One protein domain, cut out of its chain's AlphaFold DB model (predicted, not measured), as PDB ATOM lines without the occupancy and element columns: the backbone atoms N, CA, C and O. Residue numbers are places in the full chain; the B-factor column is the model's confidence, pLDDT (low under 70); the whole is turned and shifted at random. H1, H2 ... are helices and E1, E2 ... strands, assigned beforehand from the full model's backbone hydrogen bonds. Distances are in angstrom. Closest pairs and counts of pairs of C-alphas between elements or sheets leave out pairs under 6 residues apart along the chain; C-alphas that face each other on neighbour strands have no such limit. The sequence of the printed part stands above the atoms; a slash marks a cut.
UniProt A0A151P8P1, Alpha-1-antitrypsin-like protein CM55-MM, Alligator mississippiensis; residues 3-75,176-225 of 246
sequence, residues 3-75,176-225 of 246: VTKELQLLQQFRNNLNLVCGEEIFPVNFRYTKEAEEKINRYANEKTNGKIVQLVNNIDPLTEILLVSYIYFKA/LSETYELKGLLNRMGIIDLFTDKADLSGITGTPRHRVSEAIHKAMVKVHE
ATOM      1  N   VAL A   3     105.952  96.711 153.553       93.50
ATOM      2  CA  VAL A   3     106.577  96.475 154.862       93.50
ATOM      3  C   VAL A   3     105.959  95.258 155.537       93.50
ATOM      4  O   VAL A   3     104.752  95.042 155.413       93.50
ATOM      5  N   THR A   4     106.764  94.477 156.262       91.75
ATOM      6  CA  THR A   4     106.263  93.329 157.019       91.75
ATOM      7  C   THR A   4     105.240  93.764 158.071       91.75
ATOM      8  O   THR A   4     105.394  94.811 158.703       91.75
ATOM      9  N   LYS A   5     104.167  92.988 158.259       83.81
ATOM     10  CA  LYS A   5     103.050  93.340 159.161       83.81
ATOM     11  C   LYS A   5     103.483  93.575 160.609       83.81
ATOM     12  O   LYS A   5     102.842  94.343 161.320       83.81
ATOM     13  N   GLU A   6     104.541  92.902 161.031       85.31
ATOM     14  CA  GLU A   6     105.085  92.932 162.384       85.31
ATOM     15  C   GLU A   6     105.884  94.214 162.651       85.31
ATOM     16  O   GLU A   6     106.107  94.567 163.810       85.31
ATOM     17  N   LEU A   7     106.292  94.936 161.599       87.62
ATOM     18  CA  LEU A   7     107.084  96.146 161.738       87.62
ATOM     19  C   LEU A   7     106.194  97.350 162.054       87.62
ATOM     20  O   LEU A   7     105.375  97.796 161.244       87.62
ATOM     21  N   GLN A   8     106.397  97.922 163.239       87.75
ATOM     22  CA  GLN A   8     105.745  99.165 163.627       87.75
ATOM     23  C   GLN A   8     106.501 100.358 163.041       87.75
ATOM     24  O   GLN A   8     107.699 100.521 163.246       87.75
ATOM     25  N   LEU A   9     105.779 101.199 162.303       90.38
ATOM     26  CA  LEU A   9     106.315 102.432 161.732       90.38
ATOM     27  C   LEU A   9     105.845 103.620 162.560       90.38
ATOM     28  O   LEU A   9     104.674 103.677 162.948       90.38
ATOM     29  N   LEU A  10     106.724 104.599 162.756       92.62
ATOM     30  CA  LEU A  10     106.396 105.841 163.439       92.62
ATOM     31  C   LEU A  10     105.284 106.583 162.694       92.62
ATOM     32  O   LEU A  10     105.330 106.762 161.474       92.62
ATOM     33  N   GLN A  11     104.292 107.076 163.438       90.12
ATOM     34  CA  GLN A  11     103.174 107.816 162.853       90.12
ATOM     35  C   GLN A  11     103.649 109.077 162.118       90.12
ATOM     36  O   GLN A  11     103.137 109.400 161.049       90.12
ATOM     37  N   GLN A  12     104.673 109.750 162.651       90.25
ATOM     38  CA  GLN A  12     105.292 110.907 162.006       90.25
ATOM     39  C   GLN A  12     105.855 110.554 160.623       90.25
ATOM     40  O   GLN A  12     105.627 111.291 159.667       90.25
ATOM     41  N   PHE A  13     106.521 109.402 160.488       89.94
ATOM     42  CA  PHE A  13     107.031 108.935 159.201       89.94
ATOM     43  C   PHE A  13     105.892 108.674 158.206       89.94
ATOM     44  O   PHE A  13     105.951 109.142 157.071       89.94
ATOM     45  N   ARG A  14     104.818 107.997 158.643       86.56
ATOM     46  CA  ARG A  14     103.633 107.738 157.803       86.56
ATOM     47  C   ARG A  14     102.998 109.032 157.289       86.56
ATOM     48  O   ARG A  14     102.689 109.137 156.105       86.56
ATOM     49  N   ASN A  15     102.839 110.018 158.171       85.75
ATOM     50  CA  ASN A  15     102.260 111.314 157.823       85.75
ATOM     51  C   ASN A  15     103.134 112.062 156.805       85.75
ATOM     52  O   ASN A  15     102.618 112.578 155.815       85.75
ATOM     53  N   ASN A  16     104.454 112.068 157.012       85.94
ATOM     54  CA  ASN A  16     105.397 112.724 156.110       85.94
ATOM     55  C   ASN A  16     105.436 112.059 154.730       85.94
ATOM     56  O   ASN A  16     105.463 112.759 153.721       85.94
ATOM     57  N   LEU A  17     105.401 110.724 154.664       82.62
ATOM     58  CA  LEU A  17     105.438 109.999 153.391       82.62
ATOM     59  C   LEU A  17     104.223 110.334 152.510       82.62
ATOM     60  O   LEU A  17     104.381 110.628 151.324       82.62
ATOM     61  N   ASN A  18     103.030 110.356 153.110       74.81
ATOM     62  CA  ASN A  18     101.797 110.720 152.412       74.81
ATOM     63  C   ASN A  18     101.834 112.170 151.908       74.81
ATOM     64  O   ASN A  18     101.391 112.440 150.794       74.81
ATOM     65  N   LEU A  19     102.373 113.093 152.711       72.69
ATOM     66  CA  LEU A  19     102.428 114.515 152.372       72.69
ATOM     67  C   LEU A  19     103.446 114.824 151.262       72.69
ATOM     68  O   LEU A  19     103.195 115.689 150.428       72.69
ATOM     69  N   VAL A  20     104.593 114.138 151.257       68.62
ATOM     70  CA  VAL A  20     105.720 114.452 150.361       68.62
ATOM     71  C   VAL A  20     105.664 113.667 149.053       68.62
ATOM     72  O   VAL A  20     105.892 114.238 147.989       68.62
ATOM     73  N   CYS A  21     105.373 112.367 149.112       63.34
ATOM     74  CA  CYS A  21     105.483 111.487 147.947       63.34
ATOM     75  C   CYS A  21     104.122 111.077 147.373       63.34
ATOM     76  O   CYS A  21     104.077 110.494 146.292       63.34
ATOM     77  N   GLY A  22     103.019 111.325 148.095       63.38
ATOM     78  CA  GLY A  22     101.712 110.743 147.767       63.38
ATOM     79  C   GLY A  22     101.737 109.209 147.740       63.38
ATOM     80  O   GLY A  22     100.875 108.586 147.122       63.38
ATOM     81  N   GLU A  23     102.756 108.600 148.356       67.56
ATOM     82  CA  GLU A  23     102.994 107.165 148.305       67.56
ATOM     83  C   GLU A  23     102.332 106.444 149.470       67.56
ATOM     84  O   GLU A  23     102.400 106.865 150.621       67.56
ATOM     85  N   GLU A  24     101.755 105.290 149.158       75.75
ATOM     86  CA  GLU A  24     101.081 104.438 150.124       75.75
ATOM     87  C   GLU A  24     102.070 103.432 150.752       75.75
ATOM     88  O   GLU A  24     102.970 102.877 150.099       75.75
ATOM     89  N   ILE A  25     101.899 103.192 152.054       85.12
ATOM     90  CA  ILE A  25     102.602 102.145 152.801       85.12
ATOM     91  C   ILE A  25     101.687 100.935 152.908       85.12
ATOM     92  O   ILE A  25     100.604 101.019 153.487       85.12
ATOM     93  N   PHE A  26     102.150  99.790 152.417       88.56
ATOM     94  CA  PHE A  26     101.371  98.561 152.424       88.56
ATOM     95  C   PHE A  26     101.944  97.537 153.396       88.56
ATOM     96  O   PHE A  26     103.068  97.071 153.194       88.56
ATOM     97  N   PRO A  27     101.163  97.108 154.398       90.81
ATOM     98  CA  PRO A  27     101.527  95.957 155.204       90.81
ATOM     99  C   PRO A  27     101.374  94.668 154.379       90.81
ATOM    100  O   PRO A  27     100.319  94.405 153.781       90.81
ATOM    101  N   VAL A  28     102.418  93.848 154.351       93.12
ATOM    102  CA  VAL A  28     102.511  92.568 153.630       93.12
ATOM    103  C   VAL A  28     103.085  91.522 154.579       93.12
ATOM    104  O   VAL A  28     103.845  91.858 155.472       93.12
ATOM    105  N   ASN A  29     102.688  90.259 154.447       93.12
ATOM    106  CA  ASN A  29     103.365  89.177 155.157       93.12
ATOM    107  C   ASN A  29     104.239  88.434 154.149       93.12
ATOM    108  O   ASN A  29     103.718  87.666 153.345       93.12
ATOM    109  N   PHE A  30     105.546  88.691 154.181       94.44
ATOM    110  CA  PHE A  30     106.486  88.139 153.207       94.44
ATOM    111  C   PHE A  30     106.740  86.638 153.382       94.44
ATOM    112  O   PHE A  30     107.183  85.992 152.440       94.44
ATOM    113  N   ARG A  31     106.366  86.039 154.525       93.94
ATOM    114  CA  ARG A  31     106.438  84.578 154.718       93.94
ATOM    115  C   ARG A  31     105.505  83.813 153.775       93.94
ATOM    116  O   ARG A  31     105.783  82.666 153.443       93.94
ATOM    117  N   TYR A  32     104.418  84.453 153.349       94.38
ATOM    118  CA  TYR A  32     103.493  83.965 152.326       94.38
ATOM    119  C   TYR A  32     103.892  84.579 150.978       94.38
ATOM    120  O   TYR A  32     103.292  85.550 150.515       94.38
ATOM    121  N   THR A  33     104.993  84.082 150.406       94.00
ATOM    122  CA  THR A  33     105.692  84.734 149.284       94.00
ATOM    123  C   THR A  33     104.803  84.911 148.054       94.00
ATOM    124  O   THR A  33     104.777  85.996 147.478       94.00
ATOM    125  N   LYS A  34     104.001  83.902 147.693       94.75
ATOM    126  CA  LYS A  34     103.080  83.979 146.547       94.75
ATOM    127  C   LYS A  34     102.012  85.051 146.744       94.75
ATOM    128  O   LYS A  34     101.804  85.882 145.867       94.75
ATOM    129  N   GLU A  35     101.373  85.083 147.908       94.69
ATOM    130  CA  GLU A  35     100.352  86.077 148.234       94.69
ATOM    131  C   GLU A  35     100.943  87.494 148.308       94.69
ATOM    132  O   GLU A  35     100.305  88.467 147.889       94.69
ATOM    133  N   ALA A  36     102.171  87.625 148.821       94.38
ATOM    134  CA  ALA A  36     102.913  88.880 148.834       94.38
ATOM    135  C   ALA A  36     103.194  89.377 147.407       94.38
ATOM    136  O   ALA A  36     102.873  90.525 147.084       94.38
ATOM    137  N   GLU A  37     103.725  88.511 146.544       95.00
ATOM    138  CA  GLU A  37     103.992  88.803 145.134       95.00
ATOM    139  C   GLU A  37     102.720  89.193 144.384       95.00
ATOM    140  O   GLU A  37     102.693  90.226 143.718       95.00
ATOM    141  N   GLU A  38     101.639  88.422 144.524       95.12
ATOM    142  CA  GLU A  38     100.346  88.728 143.910       95.12
ATOM    143  C   GLU A  38      99.816  90.093 144.345       95.12
ATOM    144  O   GLU A  38      99.292  90.849 143.525       95.12
ATOM    145  N   LYS A  39      99.951  90.438 145.630       93.62
ATOM    146  CA  LYS A  39      99.510  91.733 146.155       93.62
ATOM    147  C   LYS A  39     100.331  92.887 145.577       93.62
ATOM    148  O   LYS A  39      99.751  93.884 145.147       93.62
ATOM    149  N   ILE A  40     101.657  92.756 145.544       92.50
ATOM    150  CA  ILE A  40     102.564  93.790 145.020       92.50
ATOM    151  C   ILE A  40     102.376  93.964 143.507       92.50
ATOM    152  O   ILE A  40     102.268  95.090 143.018       92.50
ATOM    153  N   ASN A  41     102.284  92.857 142.767       94.00
ATOM    154  CA  ASN A  41     102.089  92.865 141.320       94.00
ATOM    155  C   ASN A  41     100.720  93.434 140.933       94.00
ATOM    156  O   ASN A  41     100.641  94.262 140.029       94.00
ATOM    157  N   ARG A  42      99.653  93.086 141.663       93.69
ATOM    158  CA  ARG A  42      98.317  93.671 141.466       93.69
ATOM    159  C   ARG A  42      98.319  95.179 141.683       93.69
ATOM    160  O   ARG A  42      97.801  95.904 140.841       93.69
ATOM    161  N   TYR A  43      98.966  95.647 142.751       90.19
ATOM    162  CA  TYR A  43      99.100  97.077 143.019       90.19
ATOM    163  C   TYR A  43      99.794  97.818 141.866       90.19
ATOM    164  O   TYR A  43      99.288  98.830 141.377       90.19
ATOM    165  N   ALA A  44     100.931  97.302 141.389       87.94
ATOM    166  CA  ALA A  44     101.640  97.897 140.258       87.94
ATOM    167  C   ALA A  44     100.795  97.870 138.974       87.94
ATOM    168  O   ALA A  44     100.756  98.857 138.237       87.94
ATOM    169  N   ASN A  45     100.079  96.774 138.730       90.06
ATOM    170  CA  ASN A  45      99.209  96.607 137.574       90.06
ATOM    171  C   ASN A  45      98.068  97.635 137.558       90.06
ATOM    172  O   ASN A  45      97.836  98.283 136.538       90.06
ATOM    173  N   GLU A  46      97.400  97.836 138.695       90.06
ATOM    174  CA  GLU A  46      96.328  98.823 138.859       90.06
ATOM    175  C   GLU A  46      96.852 100.251 138.674       90.06
ATOM    176  O   GLU A  46      96.342 100.997 137.837       90.06
ATOM    177  N   LYS A  47      97.930 100.623 139.378       85.81
ATOM    178  CA  LYS A  47      98.499 101.979 139.295       85.81
ATOM    179  C   LYS A  47      99.087 102.307 137.924       85.81
ATOM    180  O   LYS A  47      99.204 103.477 137.567       85.81
ATOM    181  N   THR A  48      99.440 101.292 137.138       84.62
ATOM    182  CA  THR A  48      99.987 101.467 135.786       84.62
ATOM    183  C   THR A  48      98.973 101.175 134.685       84.62
ATOM    184  O   THR A  48      99.353 101.173 133.517       84.62
ATOM    185  N   ASN A  49      97.690 100.966 135.008       86.38
ATOM    186  CA  ASN A  49      96.634 100.636 134.042       86.38
ATOM    187  C   ASN A  49      97.008  99.460 133.117       86.38
ATOM    188  O   ASN A  49      96.892  99.553 131.890       86.38
ATOM    189  N   GLY A  50      97.523  98.370 133.684       87.00
ATOM    190  CA  GLY A  50      97.845  97.166 132.918       87.00
ATOM    191  C   GLY A  50      99.240  97.131 132.292       87.00
ATOM    192  O   GLY A  50      99.564  96.171 131.595       87.00
ATOM    193  N   LYS A  51     100.065  98.177 132.452       84.62
ATOM    194  CA  LYS A  51     101.361  98.273 131.747       84.62
ATOM    195  C   LYS A  51     102.473  97.502 132.441       84.62
ATOM    196  O   LYS A  51     103.338  96.942 131.771       84.62
ATOM    197  N   ILE A  52     102.437  97.439 133.767       84.44
ATOM    198  CA  ILE A  52     103.381  96.668 134.571       84.44
ATOM    199  C   ILE A  52     102.603  95.570 135.290       84.44
ATOM    200  O   ILE A  52     102.097  95.766 136.387       84.44
ATOM    201  N   VAL A  53     102.512  94.409 134.638       87.56
ATOM    202  CA  VAL A  53     101.786  93.237 135.160       87.56
ATOM    203  C   VAL A  53     102.577  92.530 136.260       87.56
ATOM    204  O   VAL A  53     102.020  92.138 137.278       87.56
ATOM    205  N   GLN A  54     103.886  92.379 136.057       88.75
ATOM    206  CA  GLN A  54     104.784  91.722 137.000       88.75
ATOM    207  C   GLN A  54     105.952  92.647 137.313       88.75
ATOM    208  O   GLN A  54     106.768  92.966 136.446       88.75
ATOM    209  N   LEU A  55     105.991  93.112 138.547       87.12
ATOM    210  CA  LEU A  55     106.989  94.009 139.102       87.12
ATOM    211  C   LEU A  55     108.028  93.244 139.925       87.12
ATOM    212  O   LEU A  55     109.210  93.561 139.847       87.12
ATOM    213  N   VAL A  56     107.573  92.248 140.684       90.50
ATOM    214  CA  VAL A  56     108.387  91.426 141.580       90.50
ATOM    215  C   VAL A  56     108.141  89.944 141.319       90.50
ATOM    216  O   VAL A  56     107.066  89.545 140.856       90.50
ATOM    217  N   ASN A  57     109.153  89.133 141.606       90.50
ATOM    218  CA  ASN A  57     109.090  87.679 141.640       90.50
ATOM    219  C   ASN A  57     110.093  87.158 142.673       90.50
ATOM    220  O   ASN A  57     111.045  87.860 142.997       90.50
ATOM    221  N   ASN A  58     109.873  85.941 143.165       89.19
ATOM    222  CA  ASN A  58     110.771  85.232 144.076       89.19
ATOM    223  C   ASN A  58     111.202  86.061 145.301       89.19
ATOM    224  O   ASN A  58     112.392  86.134 145.605       89.19
ATOM    225  N   ILE A  59     110.252  86.692 145.995       92.00
ATOM    226  CA  ILE A  59     110.566  87.529 147.166       92.00
ATOM    227  C   ILE A  59     111.134  86.666 148.303       92.00
ATOM    228  O   ILE A  59     110.568  85.619 148.633       92.00
ATOM    229  N   ASP A  60     112.209  87.128 148.950       93.06
ATOM    230  CA  ASP A  60     112.761  86.482 150.146       93.06
ATOM    231  C   ASP A  60     111.746  86.540 151.312       93.06
ATOM    232  O   ASP A  60     111.321  87.639 151.697       93.06
ATOM    233  N   PRO A  61     111.363  85.405 151.930       93.81
ATOM    234  CA  PRO A  61     110.454  85.387 153.075       93.81
ATOM    235  C   PRO A  61     110.973  86.123 154.323       93.81
ATOM    236  O   PRO A  61     110.183  86.403 155.229       93.81
ATOM    237  N   LEU A  62     112.270  86.442 154.387       93.19
ATOM    238  CA  LEU A  62     112.901  87.265 155.427       93.19
ATOM    239  C   LEU A  62     112.869  88.772 155.115       93.19
ATOM    240  O   LEU A  62     113.485  89.568 155.828       93.19
ATOM    241  N   THR A  63     112.174  89.183 154.053       94.19
ATOM    242  CA  THR A  63     111.992  90.595 153.705       94.19
ATOM    243  C   THR A  63     111.263  91.343 154.825       94.19
ATOM    244  O   THR A  63     110.175  90.955 155.239       94.19
ATOM    245  N   GLU A  64     111.839  92.453 155.291       92.88
ATOM    246  CA  GLU A  64     111.219  93.354 156.270       92.88
ATOM    247  C   GLU A  64     110.649  94.597 155.582       92.88
ATOM    248  O   GLU A  64     109.504  94.986 155.822       92.88
ATOM    249  N   ILE A  65     111.447  95.214 154.707       93.81
ATOM    250  CA  ILE A  65     111.098  96.424 153.962       93.81
ATOM    251  C   ILE A  65     111.495  96.222 152.500       93.81
ATOM    252  O   ILE A  65     112.666  95.995 152.189       93.81
ATOM    253  N   LEU A  66     110.514  96.363 151.610       94.50
ATOM    254  CA  LEU A  66     110.680  96.335 150.163       94.50
ATOM    255  C   LEU A  66     110.324  97.708 149.581       94.50
ATOM    256  O   LEU A  66     109.178  98.179 149.651       94.50
ATOM    257  N   LEU A  67     111.324  98.345 148.976       92.38
ATOM    258  CA  LEU A  67     111.146  99.580 148.224       92.38
ATOM    259  C   LEU A  67     110.857  99.255 146.763       92.38
ATOM    260  O   LEU A  67     111.574  98.498 146.118       92.38
ATOM    261  N   VAL A  68     109.805  99.858 146.234       89.38
ATOM    262  CA  VAL A  68     109.381  99.667 144.854       89.38
ATOM    263  C   VAL A  68     109.230 101.031 144.222       89.38
ATOM    264  O   VAL A  68     108.479 101.862 144.724       89.38
ATOM    265  N   SER A  69     109.881 101.216 143.084       86.94
ATOM    266  CA  SER A  69     109.667 102.341 142.191       86.94
ATOM    267  C   SER A  69     109.269 101.812 140.819       86.94
ATOM    268  O   SER A  69     109.821 100.827 140.329       86.94
ATOM    269  N   TYR A  70     108.323 102.467 140.168       85.38
ATOM    270  CA  TYR A  70     108.004 102.172 138.783       85.38
ATOM    271  C   TYR A  70     107.742 103.455 138.015       85.38
ATOM    272  O   TYR A  70     107.214 104.426 138.553       85.38
ATOM    273  N   ILE A  71     108.114 103.454 136.741       82.88
ATOM    274  CA  ILE A  71     107.837 104.563 135.844       82.88
ATOM    275  C   ILE A  71     107.390 104.049 134.485       82.88
ATOM    276  O   ILE A  71     107.976 103.148 133.886       82.88
ATOM    277  N   TYR A  72     106.333 104.672 133.988       82.31
ATOM    278  CA  TYR A  72     105.861 104.510 132.630       82.31
ATOM    279  C   TYR A  72     105.557 105.904 132.081       82.31
ATOM    280  O   TYR A  72     104.829 106.681 132.703       82.31
ATOM    281  N   PHE A  73     106.157 106.242 130.942       82.62
ATOM    282  CA  PHE A  73     106.029 107.569 130.347       82.62
ATOM    283  C   PHE A  73     105.047 107.551 129.175       82.62
ATOM    284  O   PHE A  73     105.242 106.809 128.212       82.62
ATOM    285  N   LYS A  74     104.015 108.404 129.251       85.00
ATOM    286  CA  LYS A  74     102.999 108.590 128.209       85.00
ATOM    287  C   LYS A  74     102.907 110.055 127.795       85.00
ATOM    288  O   LYS A  74     102.425 110.879 128.565       85.00
ATOM    289  N   ALA A  75     103.304 110.380 126.575       89.88
ATOM    290  CA  ALA A  75     103.135 111.702 125.996       89.88
ATOM    291  C   ALA A  75     103.100 111.641 124.463       89.88
ATOM    292  O   ALA A  75     103.888 110.945 123.826       89.88
ATOM    293  N   LEU A 176     111.061  99.327 125.337       87.88
ATOM    294  CA  LEU A 176     112.020  98.929 126.360       87.88
ATOM    295  C   LEU A 176     111.258  98.788 127.671       87.88
ATOM    296  O   LEU A 176     110.480  99.671 128.040       87.88
ATOM    297  N   SER A 177     111.460  97.662 128.341       87.56
ATOM    298  CA  SER A 177     110.872  97.357 129.638       87.56
ATOM    299  C   SER A 177     111.939  96.650 130.446       87.56
ATOM    300  O   SER A 177     112.288  95.518 130.132       87.56
ATOM    301  N   GLU A 178     112.474  97.347 131.439       88.06
ATOM    302  CA  GLU A 178     113.608  96.873 132.224       88.06
ATOM    303  C   GLU A 178     113.269  96.913 133.708       88.06
ATOM    304  O   GLU A 178     112.654  97.867 134.200       88.06
ATOM    305  N   THR A 179     113.692  95.867 134.413       89.38
ATOM    306  CA  THR A 179     113.612  95.768 135.869       89.38
ATOM    307  C   THR A 179     115.027  95.813 136.429       89.38
ATOM    308  O   THR A 179     115.896  95.061 135.997       89.38
ATOM    309  N   TYR A 180     115.251  96.674 137.416       89.31
ATOM    310  CA  TYR A 180     116.526  96.863 138.085       89.31
ATOM    311  C   TYR A 180     116.398  96.501 139.561       89.31
ATOM    312  O   TYR A 180     115.638  97.129 140.302       89.31
ATOM    313  N   GLU A 181     117.204  95.541 140.004       91.38
ATOM    314  CA  GLU A 181     117.474  95.319 141.422       91.38
ATOM    315  C   GLU A 181     118.444  96.398 141.912       91.38
ATOM    316  O   GLU A 181     119.654  96.376 141.659       91.38
ATOM    317  N   LEU A 182     117.899  97.405 142.589       94.00
ATOM    318  CA  LEU A 182     118.633  98.610 142.950       94.00
ATOM    319  C   LEU A 182     119.668  98.370 144.041       94.00
ATOM    320  O   LEU A 182     120.673  99.068 144.055       94.00
ATOM    321  N   LYS A 183     119.473  97.392 144.929       92.62
ATOM    322  CA  LYS A 183     120.393  97.118 146.047       92.62
ATOM    323  C   LYS A 183     121.850  97.004 145.584       92.62
ATOM    324  O   LYS A 183     122.721  97.710 146.082       92.62
ATOM    325  N   GLY A 184     122.118  96.176 144.572       92.38
ATOM    326  CA  GLY A 184     123.473  95.998 144.041       92.38
ATOM    327  C   GLY A 184     124.033  97.249 143.352       92.38
ATOM    328  O   GLY A 184     125.222  97.541 143.472       92.38
ATOM    329  N   LEU A 185     123.185  97.998 142.641       93.94
ATOM    330  CA  LEU A 185     123.562  99.244 141.966       93.94
ATOM    331  C   LEU A 185     123.883 100.358 142.971       93.94
ATOM    332  O   LEU A 185     124.938 100.981 142.880       93.94
ATOM    333  N   LEU A 186     123.009 100.562 143.952       95.38
ATOM    334  CA  LEU A 186     123.128 101.588 144.983       95.38
ATOM    335  C   LEU A 186     124.315 101.314 145.915       95.38
ATOM    336  O   LEU A 186     125.052 102.248 146.229       95.38
ATOM    337  N   ASN A 187     124.596 100.044 146.236       94.31
ATOM    338  CA  ASN A 187     125.818  99.656 146.949       94.31
ATOM    339  C   ASN A 187     127.081 100.108 146.201       94.31
ATOM    340  O   ASN A 187     127.976 100.700 146.801       94.31
ATOM    341  N   ARG A 188     127.154  99.887 144.877       95.06
ATOM    342  CA  ARG A 188     128.288 100.351 144.049       95.06
ATOM    343  C   ARG A 188     128.390 101.875 143.966       95.06
ATOM    344  O   ARG A 188     129.467 102.389 143.686       95.06
ATOM    345  N   MET A 189     127.291 102.585 144.211       95.00
ATOM    346  CA  MET A 189     127.245 104.047 144.295       95.00
ATOM    347  C   MET A 189     127.526 104.582 145.711       95.00
ATOM    348  O   MET A 189     127.505 105.793 145.908       95.00
ATOM    349  N   GLY A 190     127.799 103.709 146.689       96.12
ATOM    350  CA  GLY A 190     128.146 104.084 148.063       96.12
ATOM    351  C   GLY A 190     126.978 104.090 149.054       96.12
ATOM    352  O   GLY A 190     127.193 104.338 150.237       96.12
ATOM    353  N   ILE A 191     125.755 103.767 148.621       96.50
ATOM    354  CA  ILE A 191     124.599 103.607 149.513       96.50
ATOM    355  C   ILE A 191     124.588 102.159 150.006       96.50
ATOM    356  O   ILE A 191     123.908 101.309 149.440       96.50
ATOM    357  N   ILE A 192     125.405 101.885 151.022       95.25
ATOM    358  CA  ILE A 192     125.659 100.527 151.522       95.25
ATOM    359  C   ILE A 192     124.836 100.246 152.779       95.25
ATOM    360  O   ILE A 192     124.070  99.283 152.811       95.25
ATOM    361  N   ASP A 193     124.968 101.099 153.801       95.88
ATOM    362  CA  ASP A 193     124.459 100.816 155.147       95.88
ATOM    363  C   ASP A 193     122.957 100.519 155.158       95.88
ATOM    364  O   ASP A 193     122.549  99.586 155.842       95.88
ATOM    365  N   LEU A 194     122.177 101.208 154.309       94.81
ATOM    366  CA  LEU A 194     120.725 101.049 154.120       94.81
ATOM    367  C   LEU A 194     120.266  99.590 153.949       94.81
ATOM    368  O   LEU A 194     119.153  99.243 154.347       94.81
ATOM    369  N   PHE A 195     121.110  98.748 153.348       94.88
ATOM    370  CA  PHE A 195     120.799  97.359 153.010       94.88
ATOM    371  C   PHE A 195     121.476  96.330 153.928       94.88
ATOM    372  O   PHE A 195     121.459  95.131 153.631       94.88
ATOM    373  N   THR A 196     122.099  96.782 155.018       93.19
ATOM    374  CA  THR A 196     122.868  95.955 155.961       93.19
ATOM    375  C   THR A 196     122.394  96.172 157.394       93.19
ATOM    376  O   THR A 196     121.610  97.075 157.664       93.19
ATOM    377  N   ASP A 197     122.922  95.396 158.338       91.69
ATOM    378  CA  ASP A 197     122.605  95.546 159.766       91.69
ATOM    379  C   ASP A 197     123.187  96.826 160.400       91.69
ATOM    380  O   ASP A 197     122.970  97.088 161.579       91.69
ATOM    381  N   LYS A 198     123.922  97.637 159.625       94.12
ATOM    382  CA  LYS A 198     124.362  98.983 160.022       94.12
ATOM    383  C   LYS A 198     123.320 100.068 159.732       94.12
ATOM    384  O   LYS A 198     123.556 101.221 160.083       94.12
ATOM    385  N   ALA A 199     122.216  99.734 159.060       95.50
ATOM    386  CA  ALA A 199     121.176 100.695 158.719       95.50
ATOM    387  C   ALA A 199     120.589 101.342 159.982       95.50
ATOM    388  O   ALA A 199     120.013 100.663 160.828       95.50
ATOM    389  N   ASP A 200     120.655 102.670 160.072       95.25
ATOM    390  CA  ASP A 200     119.888 103.408 161.072       95.25
ATOM    391  C   ASP A 200     118.557 103.876 160.473       95.25
ATOM    392  O   ASP A 200     118.444 104.952 159.884       95.25
ATOM    393  N   LEU A 201     117.534 103.028 160.609       93.44
ATOM    394  CA  LEU A 201     116.149 103.337 160.240       93.44
ATOM    395  C   LEU A 201     115.299 103.759 161.449       93.44
ATOM    396  O   LEU A 201     114.070 103.654 161.407       93.44
ATOM    397  N   SER A 202     115.916 104.269 162.523       93.56
ATOM    398  CA  SER A 202     115.201 104.693 163.736       93.56
ATOM    399  C   SER A 202     114.172 105.800 163.481       93.56
ATOM    400  O   SER A 202     113.111 105.802 164.102       93.56
ATOM    401  N   GLY A 203     114.399 106.673 162.496       91.62
ATOM    402  CA  GLY A 203     113.408 107.662 162.047       91.62
ATOM    403  C   GLY A 203     112.168 107.065 161.359       91.62
ATOM    404  O   GLY A 203     111.176 107.767 161.168       91.62
ATOM    405  N   ILE A 204     112.203 105.779 160.993       90.81
ATOM    406  CA  ILE A 204     111.103 105.045 160.356       90.81
ATOM    407  C   ILE A 204     110.399 104.136 161.366       90.81
ATOM    408  O   ILE A 204     109.170 104.123 161.426       90.81
ATOM    409  N   THR A 205     111.161 103.378 162.157       90.44
ATOM    410  CA  THR A 205     110.650 102.280 163.006       90.44
ATOM    411  C   THR A 205     110.768 102.561 164.506       90.44
ATOM    412  O   THR A 205     110.299 101.779 165.327       90.44
ATOM    413  N   GLY A 206     111.433 103.653 164.893       89.69
ATOM    414  CA  GLY A 206     111.799 103.944 166.279       89.69
ATOM    415  C   GLY A 206     113.018 103.168 166.790       89.69
ATOM    416  O   GLY A 206     113.470 103.443 167.898       89.69
ATOM    417  N   THR A 207     113.581 102.225 166.017       86.81
ATOM    418  CA  THR A 207     114.779 101.459 166.411       86.81
ATOM    419  C   THR A 207     115.751 101.245 165.237       86.81
ATOM    420  O   THR A 207     115.319 101.116 164.094       86.81
ATOM    421  N   PRO A 208     117.070 101.142 165.476       84.88
ATOM    422  CA  PRO A 208     118.061 100.931 164.414       84.88
ATOM    423  C   PRO A 208     118.233  99.445 164.036       84.88
ATOM    424  O   PRO A 208     119.295  99.033 163.594       84.88
ATOM    425  N   ARG A 209     117.230  98.591 164.287       85.81
ATOM    426  CA  ARG A 209     117.344  97.126 164.120       85.81
ATOM    427  C   ARG A 209     116.807  96.604 162.789       85.81
ATOM    428  O   ARG A 209     116.699  95.396 162.614       85.81
ATOM    429  N   HIS A 210     116.453  97.507 161.884       90.75
ATOM    430  CA  HIS A 210     115.787  97.185 160.632       90.75
ATOM    431  C   HIS A 210     116.562  97.748 159.459       90.75
ATOM    432  O   HIS A 210     117.169  98.814 159.554       90.75
ATOM    433  N   ARG A 211     116.478  97.050 158.332       93.50
ATOM    434  CA  ARG A 211     117.141  97.427 157.084       93.50
ATOM    435  C   ARG A 211     116.166  97.355 155.922       93.50
ATOM    436  O   ARG A 211     115.137  96.684 155.990       93.50
ATOM    437  N   VAL A 212     116.519  98.006 154.821       94.81
ATOM    438  CA  VAL A 212     115.848  97.737 153.551       94.81
ATOM    439  C   VAL A 212     116.350  96.393 153.043       94.81
ATOM    440  O   VAL A 212     117.541  96.220 152.783       94.81
ATOM    441  N   SER A 213     115.453  95.419 152.919       94.81
ATOM    442  CA  SER A 213     115.813  94.092 152.419       94.81
ATOM    443  C   SER A 213     116.143  94.170 150.932       94.81
ATOM    444  O   SER A 213     117.210  93.713 150.505       94.81
ATOM    445  N   GLU A 214     115.262  94.833 150.180       93.56
ATOM    446  CA  GLU A 214     115.312  94.944 148.728       93.56
ATOM    447  C   GLU A 214     114.773  96.292 148.235       93.56
ATOM    448  O   GLU A 214     113.919  96.931 148.857       93.56
ATOM    449  N   ALA A 215     115.274  96.711 147.075       94.19
ATOM    450  CA  ALA A 215     114.787  97.872 146.351       94.19
ATOM    451  C   ALA A 215     114.726  97.537 144.859       94.19
ATOM    452  O   ALA A 215     115.727  97.107 144.284       94.19
ATOM    453  N   ILE A 216     113.567  97.735 144.237       93.06
ATOM    454  CA  ILE A 216     113.301  97.362 142.846       93.06
ATOM    455  C   ILE A 216     112.809  98.589 142.086       93.06
ATOM    456  O   ILE A 216     111.931  99.313 142.557       93.06
ATOM    457  N   HIS A 217     113.361  98.815 140.894       91.12
ATOM    458  CA  HIS A 217     112.875  99.822 139.960       91.12
ATOM    459  C   HIS A 217     112.471  99.187 138.638       91.12
ATOM    460  O   HIS A 217     113.264  98.468 138.039       91.12
ATOM    461  N   LYS A 218     111.269  99.486 138.145       90.00
ATOM    462  CA  LYS A 218     110.832  99.052 136.815       90.00
ATOM    463  C   LYS A 218     110.475 100.234 135.930       90.00
ATOM    464  O   LYS A 218     109.609 101.033 136.278       90.00
ATOM    465  N   ALA A 219     111.106 100.315 134.767       87.69
ATOM    466  CA  ALA A 219     110.869 101.375 133.801       87.69
ATOM    467  C   ALA A 219     110.372 100.799 132.478       87.69
ATOM    468  O   ALA A 219     110.940  99.836 131.962       87.69
ATOM    469  N   MET A 220     109.338 101.420 131.909       86.31
ATOM    470  CA  MET A 220     108.834 101.079 130.581       86.31
ATOM    471  C   MET A 220     108.713 102.319 129.694       86.31
ATOM    472  O   MET A 220     108.113 103.328 130.074       86.31
ATOM    473  N   VAL A 221     109.236 102.220 128.472       87.81
ATOM    474  CA  VAL A 221     109.140 103.256 127.441       87.81
ATOM    475  C   VAL A 221     108.799 102.626 126.093       87.81
ATOM    476  O   VAL A 221     109.475 101.717 125.616       87.81
ATOM    477  N   LYS A 222     107.746 103.137 125.447       90.88
ATOM    478  CA  LYS A 222     107.294 102.672 124.131       90.88
ATOM    479  C   LYS A 222     107.210 103.826 123.146       90.88
ATOM    480  O   LYS A 222     106.265 104.611 123.190       90.88
ATOM    481  N   VAL A 223     108.167 103.907 122.231       94.50
ATOM    482  CA  VAL A 223     108.248 104.965 121.216       94.50
ATOM    483  C   VAL A 223     107.586 104.523 119.913       94.50
ATOM    484  O   VAL A 223     107.865 103.446 119.381       94.50
ATOM    485  N   HIS A 224     106.699 105.368 119.387       94.88
ATOM    486  CA  HIS A 224     106.010 105.162 118.115       94.88
ATOM    487  C   HIS A 224     105.646 106.500 117.450       94.88
ATOM    488  O   HIS A 224     106.023 107.579 117.910       94.88
ATOM    489  N   GLU A 225     104.902 106.440 116.345       96.31
ATOM    490  CA  GLU A 225     104.714 107.575 115.442       96.31
ATOM    491  C   GLU A 225     103.997 108.762 116.091       96.31
ATOM    492  O   GLU A 225     104.274 109.911 115.757       96.31
TER     493      GLU A 225
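Overview. This is residues 3 to 75 and 176 to 225 of the 246 residues of the protein "Alpha-1-antitrypsin-like protein CM55-MM" of Alligator mississippiensis (UniProt A0A151P8P1). A narrow ribbon-like sheet of three strands, with the long E4 between E2 and E3, makes the longest axis; H2 and H3 lie to either side of it, H2 only grazing it. H1 and H4 lie near each other toward the end where E2 begins. The printed part has 123 residues, with four named helices and four named strands in the order H1 E1 H2 E2 E3 H3 H4 E4; the sheet, E2 E4 E3, is mixed, and the class is mixed, helices and strands. It is compact, with a radius of gyration of the C-alphas of 15.3 A, yet elongated, spanning 52 by 31 by 31 A.

Along the chain. E4, residues 214 to 224, is 33.6 A long and ends with C-alpha 224 at (106.010, 105.162, 118.115). E2 is residues 65 to 72, 23.4 A, and E3 residues 176 to 181, 16.4 A. H2, residues 33 to 47, is 21.2 A long; H1, residues 11 to 21, 15.5 A, begins with C-alpha 11 at (103.174, 107.816, 162.853). E1 is residues 26 to 28, 6.2 A; H3 residues 182 to 188, 9.9 A; H4 residues 202 to 205, 5.2 A.

Arrangement. E2 and E4 are parallel at 7 degrees, with N 69 and O 216 2.8 A apart. E4 and E3 are antiparallel at 171 degrees, with N 180 and O 217 2.7 A apart. H3 is on the sheet, over none of its strands, at a height of 7.6 A; its closest C-alphas to E4 are those of Leu 182 and Ala 215, 5.2 A. H2 only grazes the sheet with residues 40 to 47; its closest C-alphas to E2 are those of Ala 44 and Tyr 70, 7.8 A. E1 pairs with no named strand; its closest C-alphas to H2 are those of Val 28 and Ala 36, 6.1 A. H1 and H4 are close but not clearly touching, the C-alphas of Phe 13 and Ile 204 5.7 A apart. In H1, H2 and H3 every O i to N i+4 pair is within hydrogen-bond range; H4 is too short for one, and its one O i to N i+3 pair is not within range.

Size, cuts and confidence. The C-alphas farthest apart, those of Thr 207 and Glu 225, are 52.3 A apart. Residues 76 to 175 are not printed; C-alphas 75 and 176 are 15.6 A apart across the cut. The links H2 to E2 and H3 to H4 are long. The mean pLDDT of the printed part is 89.6, and residues 20 to 23 are under 70.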